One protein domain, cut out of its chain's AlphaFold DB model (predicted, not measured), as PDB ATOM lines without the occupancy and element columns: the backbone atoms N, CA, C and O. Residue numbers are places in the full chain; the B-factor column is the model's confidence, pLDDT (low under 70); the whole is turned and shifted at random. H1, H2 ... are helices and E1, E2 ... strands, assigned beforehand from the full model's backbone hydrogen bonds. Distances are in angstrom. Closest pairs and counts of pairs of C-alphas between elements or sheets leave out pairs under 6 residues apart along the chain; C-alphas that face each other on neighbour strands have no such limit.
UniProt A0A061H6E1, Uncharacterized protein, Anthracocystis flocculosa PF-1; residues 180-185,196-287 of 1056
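AT A GLANCE: This is residues 180 to 185 and 196 to 287 of the 1056 residues of an uncharacterized protein of Anthracocystis flocculosa PF-1 (UniProt A0A061H6E1). A small two-stranded hairpin, E1 and E2, sits near the middle of an elongated, loosely joined model, with H1 on one side of it and a helical cluster of H3, H4 and H5 on the other. H2 lies on the cluster's side without touching a helix, and residues 196 to 202 stick out beyond H1. The printed part has 98 residues, with five named helices and two named strands in the order H1, H2, H3, H4, E1, E2, H5; the sheet E1 - E2 is antiparallel. The class is mostly helix, though under half of the residues are in named elements. The whole is only just compact, close to loose, with a radius of gyration of the C-alphas of 14.6 A, and spans 52 by 28 by 18 A.

HOW THE PARTS SIT: E1, residues 248 to 252, and E2, residues 255 to 258, form a hairpin of antiparallel neighbours at 145 degrees. N 250 and O 257 are 3.0 A apart and N 252 and O 255 are 2.9 A apart, within hydrogen-bond range. Residues 214 to 215 make a short parallel pairing with residues 257 to 258 of E2. H1, residues 204 to 211, has its closest C-alphas to E2 at Glu 204 and Arg 255, 6.2 A apart. H3, residues 230 to 237, is near E1, with 6 pairs of C-alphas within 10 A. H5, residues 265 to 277, touches H4, residues 240 to 243, with residues 269 to 273 alone; the closest C-alphas, of Leu 243 and Ala 272, are 5.6 A apart. H3 and H5 only just touch, with 3 pairs of C-alphas within 8 A, the closest those of Met 237 and Ala 276 at 6.1 A; H5 does so with residues 272 to 276 alone. They run opposite ways at a steep tilt of 43 degrees. H2, residues 218 to 223, is apart from H1, H3, H4, E1, E2 and H5. In H1, H2, H3 and H5 every O i to N i+4 pair is within hydrogen-bond range; H4 is too short for such a pair.

IN THESE COORDINATES: E1 is 12.7 A long and E2 9.9 A. H5, the longest helix, measures 18.5 A and ends at C-alpha 277, (202.525, 200.986, 148.243). H3 is 10.5 A long and H1 10.1 A, the latter beginning at C-alpha 204, (174.954, 196.233, 132.345).

THE WHOLE: The two C-alphas farthest apart, of Gly 196 and Gly 281, are 52.9 A apart. Residues 186 to 195 are not printed, and C-alphas 185 and 196 are 23.0 A apart across the cut. No link is long. The pLDDT is under 70 at residues 183 to 185 and residue 196.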
ATOM      1  N   PRO A 180     179.355 199.708 149.221       85.44
ATOM      2  CA  PRO A 180     179.612 198.307 149.560       85.44
ATOM      3  C   PRO A 180     178.901 197.358 148.583       85.44
ATOM      4  O   PRO A 180     177.752 197.581 148.206       85.44
ATOM      5  N   VAL A 181     179.572 196.273 148.187       83.38
ATOM      6  CA  VAL A 181     179.009 195.252 147.289       83.38
ATOM      7  C   VAL A 181     177.843 194.535 147.988       83.38
ATOM      8  O   VAL A 181     178.062 193.930 149.042       83.38
ATOM      9  N   PRO A 182     176.621 194.537 147.416       79.31
ATOM     10  CA  PRO A 182     175.486 193.817 147.982       79.31
ATOM     11  C   PRO A 182     175.733 192.308 148.056       79.31
ATOM     12  O   PRO A 182     176.380 191.722 147.184       79.31
ATOM     13  N   SER A 183     175.148 191.646 149.056       66.81
ATOM     14  CA  SER A 183     175.161 190.185 149.187       66.81
ATOM     15  C   SER A 183     174.200 189.521 148.189       66.81
ATOM     16  O   SER A 183     173.182 188.944 148.570       66.81
ATOM     17  N   LEU A 184     174.511 189.628 146.895       61.97
ATOM     18  CA  LEU A 184     173.774 188.977 145.814       61.97
ATOM     19  C   LEU A 184     173.853 187.453 145.972       61.97
ATOM     20  O   LEU A 184     174.933 186.860 145.910       61.97
ATOM     21  N   HIS A 185     172.699 186.801 146.129       52.00
ATOM     22  CA  HIS A 185     172.585 185.343 146.084       52.00
ATOM     23  C   HIS A 185     172.673 184.844 144.633       52.00
ATOM     24  O   HIS A 185     171.688 184.379 144.055       52.00
ATOM     25  N   GLY A 196     162.254 184.121 126.340       63.50
ATOM     26  CA  GLY A 196     161.982 185.384 125.657       63.50
ATOM     27  C   GLY A 196     162.773 185.511 124.356       63.50
ATOM     28  O   GLY A 196     163.632 184.681 124.049       63.50
ATOM     29  N   ALA A 197     162.511 186.580 123.605       76.81
ATOM     30  CA  ALA A 197     163.357 186.954 122.476       76.81
ATOM     31  C   ALA A 197     164.801 187.247 122.958       76.81
ATOM     32  O   ALA A 197     164.957 187.876 124.012       76.81
ATOM     33  N   PRO A 198     165.846 186.812 122.225       82.00
ATOM     34  CA  PRO A 198     167.225 187.205 122.508       82.00
ATOM     35  C   PRO A 198     167.391 188.727 122.438       82.00
ATOM     36  O   PRO A 198     166.726 189.397 121.649       82.00
ATOM     37  N   LYS A 199     168.280 189.286 123.259       85.19
ATOM     38  CA  LYS A 199     168.492 190.738 123.352       85.19
ATOM     39  C   LYS A 199     169.527 191.222 122.336       85.19
ATOM     40  O   LYS A 199     170.574 190.601 122.170       85.19
ATOM     41  N   GLU A 200     169.272 192.372 121.719       83.56
ATOM     42  CA  GLU A 200     170.221 193.041 120.812       83.56
ATOM     43  C   GLU A 200     171.281 193.863 121.565       83.56
ATOM     44  O   GLU A 200     172.415 193.998 121.109       83.56
ATOM     45  N   HIS A 201     170.934 194.403 122.738       82.62
ATOM     46  CA  HIS A 201     171.802 195.295 123.510       82.62
ATOM     47  C   HIS A 201     172.123 194.745 124.903       82.62
ATOM     48  O   HIS A 201     171.268 194.186 125.597       82.62
ATOM     49  N   LEU A 202     173.372 194.948 125.325       84.50
ATOM     50  CA  LEU A 202     173.873 194.559 126.639       84.50
ATOM     51  C   LEU A 202     173.358 195.529 127.714       84.50
ATOM     52  O   LEU A 202     173.692 196.710 127.704       84.50
ATOM     53  N   ASN A 203     172.566 195.029 128.664       85.06
ATOM     54  CA  ASN A 203     172.093 195.816 129.804       85.06
ATOM     55  C   ASN A 203     172.968 195.516 131.035       85.06
ATOM     56  O   ASN A 203     172.795 194.487 131.699       85.06
ATOM     57  N   GLU A 204     173.915 196.411 131.320       84.19
ATOM     58  CA  GLU A 204     174.954 196.233 132.345       84.19
ATOM     59  C   GLU A 204     174.393 196.139 133.772       84.19
ATOM     60  O   GLU A 204     174.890 195.346 134.571       84.19
ATOM     61  N   THR A 205     173.304 196.846 134.091       80.81
ATOM     62  CA  THR A 205     172.616 196.689 135.386       80.81
ATOM     63  C   THR A 205     171.982 195.301 135.534       80.81
ATOM     64  O   THR A 205     172.097 194.683 136.594       80.81
ATOM     65  N   SER A 206     171.394 194.735 134.475       79.06
ATOM     66  CA  SER A 206     170.883 193.358 134.509       79.06
ATOM     67  C   SER A 206     172.008 192.321 134.627       79.06
ATOM     68  O   SER A 206     171.856 191.332 135.346       79.06
ATOM     69  N   LEU A 207     173.164 192.575 133.999       80.06
ATOM     70  CA  LEU A 207     174.350 191.723 134.111       80.06
ATOM     71  C   LEU A 207     174.939 191.775 135.530       80.06
ATOM     72  O   LEU A 207     175.221 190.729 136.115       80.06
ATOM     73  N   PHE A 208     175.036 192.969 136.121       82.25
ATOM     74  CA  PHE A 208     175.436 193.176 137.514       82.25
ATOM     75  C   PHE A 208     174.514 192.435 138.494       82.25
ATOM     76  O   PHE A 208     175.006 191.719 139.367       82.25
ATOM     77  N   LEU A 209     173.190 192.534 138.332       79.19
ATOM     78  CA  LEU A 209     172.227 191.828 139.186       79.19
ATOM     79  C   LEU A 209     172.319 190.296 139.049       79.19
ATOM     80  O   LEU A 209     172.120 189.584 140.033       79.19
ATOM     81  N   ALA A 210     172.649 189.781 137.861       74.94
ATOM     82  CA  ALA A 210     172.765 188.344 137.608       74.94
ATOM     83  C   ALA A 210     174.121 187.734 138.023       74.94
ATOM     84  O   ALA A 210     174.173 186.570 138.431       74.94
ATOM     85  N   LYS A 211     175.226 188.480 137.884       76.88
ATOM     86  CA  LYS A 211     176.605 187.945 137.943       76.88
ATOM     87  C   LYS A 211     177.529 188.680 138.932       76.88
ATOM     88  O   LYS A 211     178.557 188.123 139.319       76.88
ATOM     89  N   GLY A 212     177.159 189.881 139.381       82.62
ATOM     90  CA  GLY A 212     177.951 190.749 140.261       82.62
ATOM     91  C   GLY A 212     178.870 191.741 139.521       82.62
ATOM     92  O   GLY A 212     178.926 191.738 138.292       82.62
ATOM     93  N   PRO A 213     179.589 192.612 140.258       86.38
ATOM     94  CA  PRO A 213     180.448 193.649 139.681       86.38
ATOM     95  C   PRO A 213     181.794 193.094 139.195       86.38
ATOM     96  O   PRO A 213     182.399 192.243 139.852       86.38
ATOM     97  N   ASP A 214     182.299 193.621 138.077       86.62
ATOM     98  CA  ASP A 214     183.492 193.112 137.391       86.62
ATOM     99  C   ASP A 214     184.805 193.532 138.104       86.62
ATOM    100  O   ASP A 214     185.080 194.733 138.223       86.62
ATOM    101  N   PRO A 215     185.662 192.591 138.556       89.62
ATOM    102  CA  PRO A 215     186.974 192.911 139.126       89.62
ATOM    103  C   PRO A 215     188.010 193.386 138.097       89.62
ATOM    104  O   PRO A 215     187.929 193.043 136.913       89.62
ATOM    105  N   LEU A 216     188.998 194.144 138.584       91.31
ATOM    106  CA  LEU A 216     190.211 194.566 137.871       91.31
ATOM    107  C   LEU A 216     190.942 193.377 137.218       91.31
ATOM    108  O   LEU A 216     191.011 192.288 137.800       91.31
ATOM    109  N   SER A 217     191.523 193.598 136.036       92.25
ATOM    110  CA  SER A 217     192.344 192.625 135.294       92.25
ATOM    111  C   SER A 217     193.796 193.069 135.076       92.25
ATOM    112  O   SER A 217     194.139 194.244 135.218       92.25
ATOM    113  N   TYR A 218     194.678 192.127 134.712       92.81
ATOM    114  CA  TYR A 218     196.078 192.448 134.395       92.81
ATOM    115  C   TYR A 218     196.205 193.281 133.111       92.81
ATOM    116  O   TYR A 218     197.069 194.153 133.042       92.81
ATOM    117  N   ILE A 219     195.331 193.067 132.121       92.06
ATOM    118  CA  ILE A 219     195.268 193.913 130.921       92.06
ATOM    119  C   ILE A 219     194.857 195.360 131.260       92.06
ATOM    120  O   ILE A 219     195.497 196.302 130.792       92.06
ATOM    121  N   GLU A 220     193.882 195.558 132.155       91.56
ATOM    122  CA  GLU A 220     193.522 196.889 132.671       91.56
ATOM    123  C   GLU A 220     194.671 197.524 133.469       91.56
ATOM    124  O   GLU A 220     194.925 198.717 133.313       91.56
ATOM    125  N   TRP A 221     195.409 196.745 134.270       92.62
ATOM    126  CA  TRP A 221     196.576 197.225 135.021       92.62
ATOM    127  C   TRP A 221     197.735 197.676 134.115       92.62
ATOM    128  O   TRP A 221     198.270 198.768 134.316       92.62
ATOM    129  N   ASP A 222     198.134 196.864 133.128       93.12
ATOM    130  CA  ASP A 222     199.311 197.134 132.284       93.12
ATOM    131  C   ASP A 222     199.080 198.213 131.215       93.12
ATOM    132  O   ASP A 222     200.030 198.915 130.859       93.12
ATOM    133  N   PHE A 223     197.849 198.392 130.724       91.88
ATOM    134  CA  PHE A 223     197.514 199.502 129.819       91.88
ATOM    135  C   PHE A 223     196.992 200.736 130.566       91.88
ATOM    136  O   PHE A 223     197.316 201.864 130.192       91.88
ATOM    137  N   GLY A 224     196.256 200.550 131.664       91.06
ATOM    138  CA  GLY A 224     195.842 201.633 132.553       91.06
ATOM    139  C   GLY A 224     194.508 202.296 132.253       91.06
ATOM    140  O   GLY A 224     194.379 203.493 132.512       91.06
ATOM    141  N   TYR A 225     193.554 201.555 131.699       91.38
ATOM    142  CA  TYR A 225     192.192 202.022 131.431       91.38
ATOM    143  C   TYR A 225     191.202 201.476 132.474       91.38
ATOM    144  O   TYR A 225     191.524 200.549 133.224       91.38
ATOM    145  N   GLY A 226     190.011 202.077 132.548       88.81
ATOM    146  CA  GLY A 226     188.964 201.705 133.503       88.81
ATOM    147  C   GLY A 226     189.475 201.632 134.944       88.81
ATOM    148  O   GLY A 226     190.123 202.558 135.441       88.81
ATOM    149  N   ALA A 227     189.240 200.495 135.604       88.25
ATOM    150  CA  ALA A 227     189.664 200.244 136.984       88.25
ATOM    151  C   ALA A 227     191.196 200.241 137.196       88.25
ATOM    152  O   ALA A 227     191.645 200.395 138.328       88.25
ATOM    153  N   GLY A 228     192.003 200.076 136.137       90.94
ATOM    154  CA  GLY A 228     193.471 200.159 136.188       90.94
ATOM    155  C   GLY A 228     194.031 201.569 135.953       90.94
ATOM    156  O   GLY A 228     195.252 201.774 135.956       90.94
ATOM    157  N   SER A 229     193.158 202.556 135.725       92.62
ATOM    158  CA  SER A 229     193.552 203.959 135.592       92.62
ATOM    159  C   SER A 229     194.019 204.540 136.930       92.62
ATOM    160  O   SER A 229     193.521 204.190 137.999       92.62
ATOM    161  N   PHE A 230     195.004 205.440 136.881       91.38
ATOM    162  CA  PHE A 230     195.649 205.960 138.091       91.38
ATOM    163  C   PHE A 230     194.669 206.689 139.023       91.38
ATOM    164  O   PHE A 230     194.698 206.471 140.232       91.38
ATOM    165  N   GLY A 231     193.767 207.498 138.455       89.75
ATOM    166  CA  GLY A 231     192.751 208.220 139.218       89.75
ATOM    167  C   GLY A 231     191.791 207.283 139.950       89.75
ATOM    168  O   GLY A 231     191.535 207.486 141.133       89.75
ATOM    169  N   GLU A 232     191.305 206.225 139.294       90.69
ATOM    170  CA  GLU A 232     190.392 205.266 139.926       90.69
ATOM    171  C   GLU A 232     191.091 204.394 140.972       90.69
ATOM    172  O   GLU A 232     190.560 204.220 142.069       90.69
ATOM    173  N   LEU A 233     192.318 203.934 140.707       91.81
ATOM    174  CA  LEU A 233     193.123 203.237 141.715       91.81
ATOM    175  C   LEU A 233     193.341 204.114 142.960       91.81
ATOM    176  O   LEU A 233     193.149 203.641 144.080       91.81
ATOM    177  N   GLN A 234     193.667 205.400 142.788       91.56
ATOM    178  CA  GLN A 234     193.813 206.341 143.904       91.56
ATOM    179  C   GLN A 234     192.481 206.579 144.642       91.56
ATOM    180  O   GLN A 234     192.467 206.617 145.872       91.56
ATOM    181  N   ARG A 235     191.356 206.684 143.917       89.69
ATOM    182  CA  ARG A 235     190.002 206.824 144.487       89.69
ATOM    183  C   ARG A 235     189.615 205.618 145.349       89.69
ATOM    184  O   ARG A 235     189.144 205.813 146.466       89.69
ATOM    185  N   PHE A 236     189.870 204.389 144.889       91.12
ATOM    186  CA  PHE A 236     189.671 203.178 145.697       91.12
ATOM    187  C   PHE A 236     190.611 203.129 146.915       91.12
ATOM    188  O   PHE A 236     190.149 202.860 148.022       91.12
ATOM    189  N   MET A 237     191.911 203.400 146.741       91.56
ATOM    190  CA  MET A 237     192.902 203.334 147.831       91.56
ATOM    191  C   MET A 237     192.728 204.428 148.898       91.56
ATOM    192  O   MET A 237     193.217 204.270 150.013       91.56
ATOM    193  N   ALA A 238     192.005 205.511 148.601       90.00
ATOM    194  CA  ALA A 238     191.650 206.536 149.584       90.00
ATOM    195  C   ALA A 238     190.599 206.070 150.619       90.00
ATOM    196  O   ALA A 238     190.426 206.722 151.650       90.00
ATOM    197  N   SER A 239     189.890 204.961 150.373       88.44
ATOM    198  CA  SER A 239     188.889 204.419 151.299       88.44
ATOM    199  C   SER A 239     189.516 203.491 152.345       88.44
ATOM    200  O   SER A 239     190.120 202.466 152.019       88.44
ATOM    201  N   GLN A 240     189.288 203.801 153.626       88.38
ATOM    202  CA  GLN A 240     189.690 202.931 154.736       88.38
ATOM    203  C   GLN A 240     188.995 201.562 154.689       88.38
ATOM    204  O   GLN A 240     189.604 200.570 155.080       88.38
ATOM    205  N   ASP A 241     187.770 201.474 154.161       87.25
ATOM    206  CA  ASP A 241     187.045 200.207 154.010       87.25
ATOM    207  C   ASP A 241     187.729 199.277 153.002       87.25
ATOM    208  O   ASP A 241     187.891 198.084 153.263       87.25
ATOM    209  N   VAL A 242     188.198 199.826 151.875       87.19
ATOM    210  CA  VAL A 242     188.949 199.069 150.857       87.19
ATOM    211  C   VAL A 242     190.264 198.547 151.443       87.19
ATOM    212  O   VAL A 242     190.577 197.367 151.283       87.19
ATOM    213  N   LEU A 243     190.991 199.383 152.192       88.62
ATOM    214  CA  LEU A 243     192.213 198.986 152.907       88.62
ATOM    215  C   LEU A 243     191.939 197.970 154.035       88.62
ATOM    216  O   LEU A 243     192.765 197.098 154.295       88.62
ATOM    217  N   ALA A 244     190.759 198.011 154.661       88.00
ATOM    218  CA  ALA A 244     190.287 197.002 155.612       88.00
ATOM    219  C   ALA A 244     189.808 195.696 154.938       88.00
ATOM    220  O   ALA A 244     189.405 194.751 155.629       88.00
ATOM    221  N   GLY A 245     189.869 195.603 153.606       84.88
ATOM    222  CA  GLY A 245     189.455 194.442 152.818       84.88
ATOM    223  C   GLY A 245     187.940 194.310 152.638       84.88
ATOM    224  O   GLY A 245     187.481 193.271 152.164       84.88
ATOM    225  N   THR A 246     187.146 195.317 153.006       86.38
ATOM    226  CA  THR A 246     185.695 195.362 152.755       86.38
ATOM    227  C   THR A 246     185.439 195.380 151.240       86.38
ATOM    228  O   THR A 246     186.150 196.075 150.508       86.38
ATOM    229  N   PRO A 247     184.470 194.608 150.711       86.88
ATOM    230  CA  PRO A 247     184.208 194.593 149.278       86.88
ATOM    231  C   PRO A 247     183.441 195.862 148.887       86.88
ATOM    232  O   PRO A 247     182.236 195.947 149.104       86.88
ATOM    233  N   MET A 248     184.140 196.835 148.304       88.69
ATOM    234  CA  MET A 248     183.546 198.056 147.746       88.69
ATOM    235  C   MET A 248     183.519 197.986 146.214       88.69
ATOM    236  O   MET A 248     184.389 197.375 145.587       88.69
ATOM    237  N   MET A 249     182.527 198.638 145.618       89.88
ATOM    238  CA  MET A 249     182.338 198.798 144.177       89.88
ATOM    239  C   MET A 249     182.035 200.255 143.824       89.88
ATOM    240  O   MET A 249     181.657 201.052 144.684       89.88
ATOM    241  N   LYS A 250     182.189 200.588 142.545       89.31
ATOM    242  CA  LYS A 250     181.912 201.911 141.981       89.31
ATOM    243  C   LYS A 250     181.490 201.769 140.506       89.31
ATOM    244  O   LYS A 250     182.006 200.861 139.846       89.31
ATOM    245  N   PRO A 251     180.614 202.632 139.959       89.38
ATOM    246  CA  PRO A 251     180.474 202.776 138.512       89.38
ATOM    247  C   PRO A 251     181.767 203.326 137.879       89.38
ATOM    248  O   PRO A 251     182.278 204.370 138.282       89.38
ATOM    249  N   ILE A 252     182.312 202.613 136.892       87.50
ATOM    250  CA  ILE A 252     183.440 203.026 136.041       87.50
ATOM    251  C   ILE A 252     183.149 202.512 134.626       87.50
ATOM    252  O   ILE A 252     182.761 201.356 134.463       87.50
ATOM    253  N   ASP A 253     183.338 203.352 133.605       83.31
ATOM    254  CA  ASP A 253     183.048 203.037 132.197       83.31
ATOM    255  C   ASP A 253     181.633 202.439 131.992       83.31
ATOM    256  O   ASP A 253     181.494 201.363 131.399       83.31
ATOM    257  N   GLY A 254     180.608 203.081 132.569       82.06
ATOM    258  CA  GLY A 254     179.197 202.657 132.518       82.06
ATOM    259  C   GLY A 254     178.873 201.337 133.228       82.06
ATOM    260  O   GLY A 254     177.835 200.728 132.984       82.06
ATOM    261  N   ARG A 255     179.781 200.829 134.074       86.75
ATOM    262  CA  ARG A 255     179.708 199.470 134.636       86.75
ATOM    263  C   ARG A 255     180.061 199.433 136.113       86.75
ATOM    264  O   ARG A 255     180.983 200.104 136.563       86.75
ATOM    265  N   TRP A 256     179.393 198.566 136.868       87.88
ATOM    266  CA  TRP A 256     179.753 198.304 138.261       87.88
ATOM    267  C   TRP A 256     181.069 197.519 138.345       87.88
ATOM    268  O   TRP A 256     181.126 196.334 138.006       87.88
ATOM    269  N   ARG A 257     182.140 198.177 138.805       89.50
ATOM    270  CA  ARG A 257     183.486 197.605 138.952       89.50
ATOM    271  C   ARG A 257     183.886 197.465 140.422       89.50
ATOM    272  O   ARG A 257     183.487 198.265 141.268       89.50
ATOM    273  N   LYS A 258     184.724 196.470 140.716       90.31
ATOM    274  CA  LYS A 258     185.421 196.278 142.006       90.31
ATOM    275  C   LYS A 258     186.924 196.085 141.756       90.31
ATOM    276  O   LYS A 258     187.320 195.788 140.632       90.31
ATOM    277  N   LEU A 259     187.775 196.201 142.776       87.69
ATOM    278  CA  LEU A 259     189.206 195.882 142.610       87.69
ATOM    279  C   LEU A 259     189.517 194.385 142.735       87.69
ATOM    280  O   LEU A 259     190.292 193.855 141.947       87.69
ATOM    281  N   PHE A 260     188.924 193.693 143.709       87.38
ATOM    282  CA  PHE A 260     189.349 192.341 144.092       87.38
ATOM    283  C   PHE A 260     188.285 191.289 143.756       87.38
ATOM    284  O   PHE A 260     187.112 191.482 144.078       87.38
ATOM    285  N   ASP A 261     188.671 190.150 143.167       83.44
ATOM    286  CA  ASP A 261     187.755 188.997 143.076       83.44
ATOM    287  C   ASP A 261     187.784 188.092 144.315       83.44
ATOM    288  O   ASP A 261     186.816 187.381 144.586       83.44
ATOM    289  N   GLU A 262     188.877 188.148 145.078       84.25
ATOM    290  CA  GLU A 262     189.131 187.253 146.204       84.25
ATOM    291  C   GLU A 262     188.052 187.358 147.295       84.25
ATOM    292  O   GLU A 262     187.597 188.445 147.663       84.25
ATOM    293  N   ARG A 263     187.626 186.202 147.810       82.19
ATOM    294  CA  ARG A 263     186.548 186.073 148.801       82.19
ATOM    295  C   ARG A 263     187.077 186.199 150.223       82.19
ATOM    296  O   ARG A 263     186.370 186.718 151.084       82.19
ATOM    297  N   ASP A 264     188.312 185.782 150.469       86.94
ATOM    298  CA  ASP A 264     188.988 186.000 151.748       86.94
ATOM    299  C   ASP A 264     189.208 187.503 152.016       86.94
ATOM    300  O   ASP A 264     189.507 188.271 151.103       86.94
ATOM    301  N   GLN A 265     189.021 187.946 153.261       88.25
ATOM    302  CA  GLN A 265     189.284 189.328 153.671       88.25
ATOM    303  C   GLN A 265     190.777 189.574 153.935       88.25
ATOM    304  O   GLN A 265     191.240 190.692 153.714       88.25
ATOM    305  N   GLU A 266     191.538 188.569 154.380       88.69
ATOM    306  CA  GLU A 266     192.964 188.731 154.695       88.69
ATOM    307  C   GLU A 266     193.772 188.979 153.416       88.69
ATOM    308  O   GLU A 266     194.376 190.040 153.265       88.69
ATOM    309  N   GLN A 267     193.640 188.100 152.419       88.00
ATOM    310  CA  GLN A 267     194.257 188.275 151.096       88.00
ATOM    311  C   GLN A 267     193.827 189.576 150.387       88.00
ATOM    312  O   GLN A 267     194.630 190.197 149.691       88.00
ATOM    313  N   ARG A 268     192.589 190.057 150.588       90.38
ATOM    314  CA  ARG A 268     192.160 191.370 150.065       90.38
ATOM    315  C   ARG A 268     192.931 192.535 150.689       90.38
ATOM    316  O   ARG A 268     193.253 193.475 149.969       90.38
ATOM    317  N   ARG A 269     193.263 192.471 151.983       90.75
ATOM    318  CA  ARG A 269     194.114 193.476 152.650       90.75
ATOM    319  C   ARG A 269     195.545 193.433 152.127       90.75
ATOM    320  O   ARG A 269     196.126 194.490 151.910       90.75
ATOM    321  N   GLU A 270     196.095 192.241 151.884       90.94
ATOM    322  CA  GLU A 270     197.434 192.089 151.293       90.94
ATOM    323  C   GLU A 270     197.517 192.745 149.906       90.94
ATOM    324  O   GLU A 270     198.410 193.555 149.661       90.94
ATOM    325  N   ILE A 271     196.553 192.465 149.019       90.31
ATOM    326  CA  ILE A 271     196.512 193.050 147.666       90.31
ATOM    327  C   ILE A 271     196.248 194.566 147.728       90.31
ATOM    328  O   ILE A 271     196.855 195.322 146.970       90.31
ATOM    329  N   ALA A 272     195.391 195.037 148.642       91.62
ATOM    330  CA  ALA A 272     195.159 196.468 148.851       91.62
ATOM    331  C   ALA A 272     196.432 197.199 149.315       91.62
ATOM    332  O   ALA A 272     196.766 198.248 148.769       91.62
ATOM    333  N   ALA A 273     197.176 196.636 150.271       91.38
ATOM    334  CA  ALA A 273     198.430 197.209 150.760       91.38
ATOM    335  C   ALA A 273     199.527 197.222 149.679       91.38
ATOM    336  O   ALA A 273     200.228 198.223 149.523       91.38
ATOM    337  N   ASP A 274     199.640 196.147 148.892       90.94
ATOM    338  CA  ASP A 274     200.559 196.055 147.752       90.94
ATOM    339  C   ASP A 274     200.250 197.136 146.698       90.94
ATOM    340  O   ASP A 274     201.142 197.891 146.311       90.94
ATOM    341  N   ILE A 275     198.980 197.306 146.302       91.44
ATOM    342  CA  ILE A 275     198.556 198.366 145.368       91.44
ATOM    343  C   ILE A 275     198.788 199.769 145.952       91.44
ATOM    344  O   ILE A 275     199.318 200.629 145.247       91.44
ATOM    345  N   ALA A 276     198.461 200.004 147.227       91.19
ATOM    346  CA  ALA A 276     198.683 201.294 147.885       91.19
ATOM    347  C   ALA A 276     200.172 201.687 147.900       91.19
ATOM    348  O   ALA A 276     200.512 202.811 147.527       91.19
ATOM    349  N   SER A 277     201.069 200.748 148.226       92.00
ATOM    350  CA  SER A 277     202.525 200.986 148.243       92.00
ATOM    351  C   SER A 277     203.113 201.365 146.875       92.00
ATOM    352  O   SER A 277     204.155 202.010 146.795       92.00
ATOM    353  N   ARG A 278     202.429 201.010 145.779       90.56
ATOM    354  CA  ARG A 278     202.828 201.312 144.389       90.56
ATOM    355  C   ARG A 278     202.309 202.661 143.885       90.56
ATOM    356  O   ARG A 278     202.648 203.057 142.772       90.56
ATOM    357  N   ILE A 279     201.466 203.324 144.676       89.50
ATOM    358  CA  ILE A 279     200.806 204.612 144.397       89.50
ATOM    359  C   ILE A 279     201.274 205.697 145.394       89.50
ATOM    360  O   ILE A 279     201.030 206.892 145.200       89.50
ATOM    361  N   GLU A 280     201.989 205.297 146.450       82.88
ATOM    362  CA  GLU A 280     202.601 206.190 147.431       82.88
ATOM    363  C   GLU A 280     203.513 207.235 146.755       82.88
ATOM    364  O   GLU A 280     204.267 206.945 145.829       82.88
ATOM    365  N   GLY A 281     203.396 208.495 147.185       79.12
ATOM    366  CA  GLY A 281     204.051 209.636 146.531       79.12
ATOM    367  C   GLY A 281     203.283 210.246 145.348       79.12
ATOM    368  O   GLY A 281     203.718 211.268 144.820       79.12
ATOM    369  N   GLY A 282     202.133 209.688 144.949       79.12
ATOM    370  CA  GLY A 282     201.232 210.311 143.967       79.12
ATOM    371  C   GLY A 282     201.713 210.244 142.512       79.12
ATOM    372  O   GLY A 282     201.240 211.011 141.676       79.12
ATOM    373  N   GLN A 283     202.641 209.337 142.206       84.50
ATOM    374  CA  GLN A 283     203.061 209.021 140.839       84.50
ATOM    375  C   GLN A 283     202.298 207.796 140.307       84.50
ATOM    376  O   GLN A 283     201.914 206.932 141.099       84.50
ATOM    377  N   PRO A 284     202.073 207.682 138.982       86.06
ATOM    378  CA  PRO A 284     201.459 206.490 138.408       86.06
ATOM    379  C   PRO A 284     202.329 205.244 138.661       86.06
ATOM    380  O   PRO A 284     203.552 205.325 138.515       86.06
ATOM    381  N   PRO A 285     201.725 204.088 139.001       87.75
ATOM    382  CA  PRO A 285     202.471 202.875 139.308       87.75
ATOM    383  C   PRO A 285     203.272 202.398 138.093       87.75
ATOM    384  O   PRO A 285     202.821 202.502 136.949       87.75
ATOM    385  N   ALA A 286     204.452 201.825 138.340       88.62
ATOM    386  CA  ALA A 286     205.273 201.240 137.286       88.62
ATOM    387  C   ALA A 286     204.538 200.069 136.603       88.62
ATOM    388  O   ALA A 286     204.035 199.156 137.264       88.62
ATOM    389  N   ARG A 287     204.474 200.102 135.267       90.88
ATOM    390  CA  ARG A 287     203.800 199.090 134.436       90.88
ATOM    391  C   ARG A 287     204.811 198.282 133.641       90.88
ATOM    392  O   ARG A 287     205.826 198.810 133.185       90.88
TER     393      ARG A 287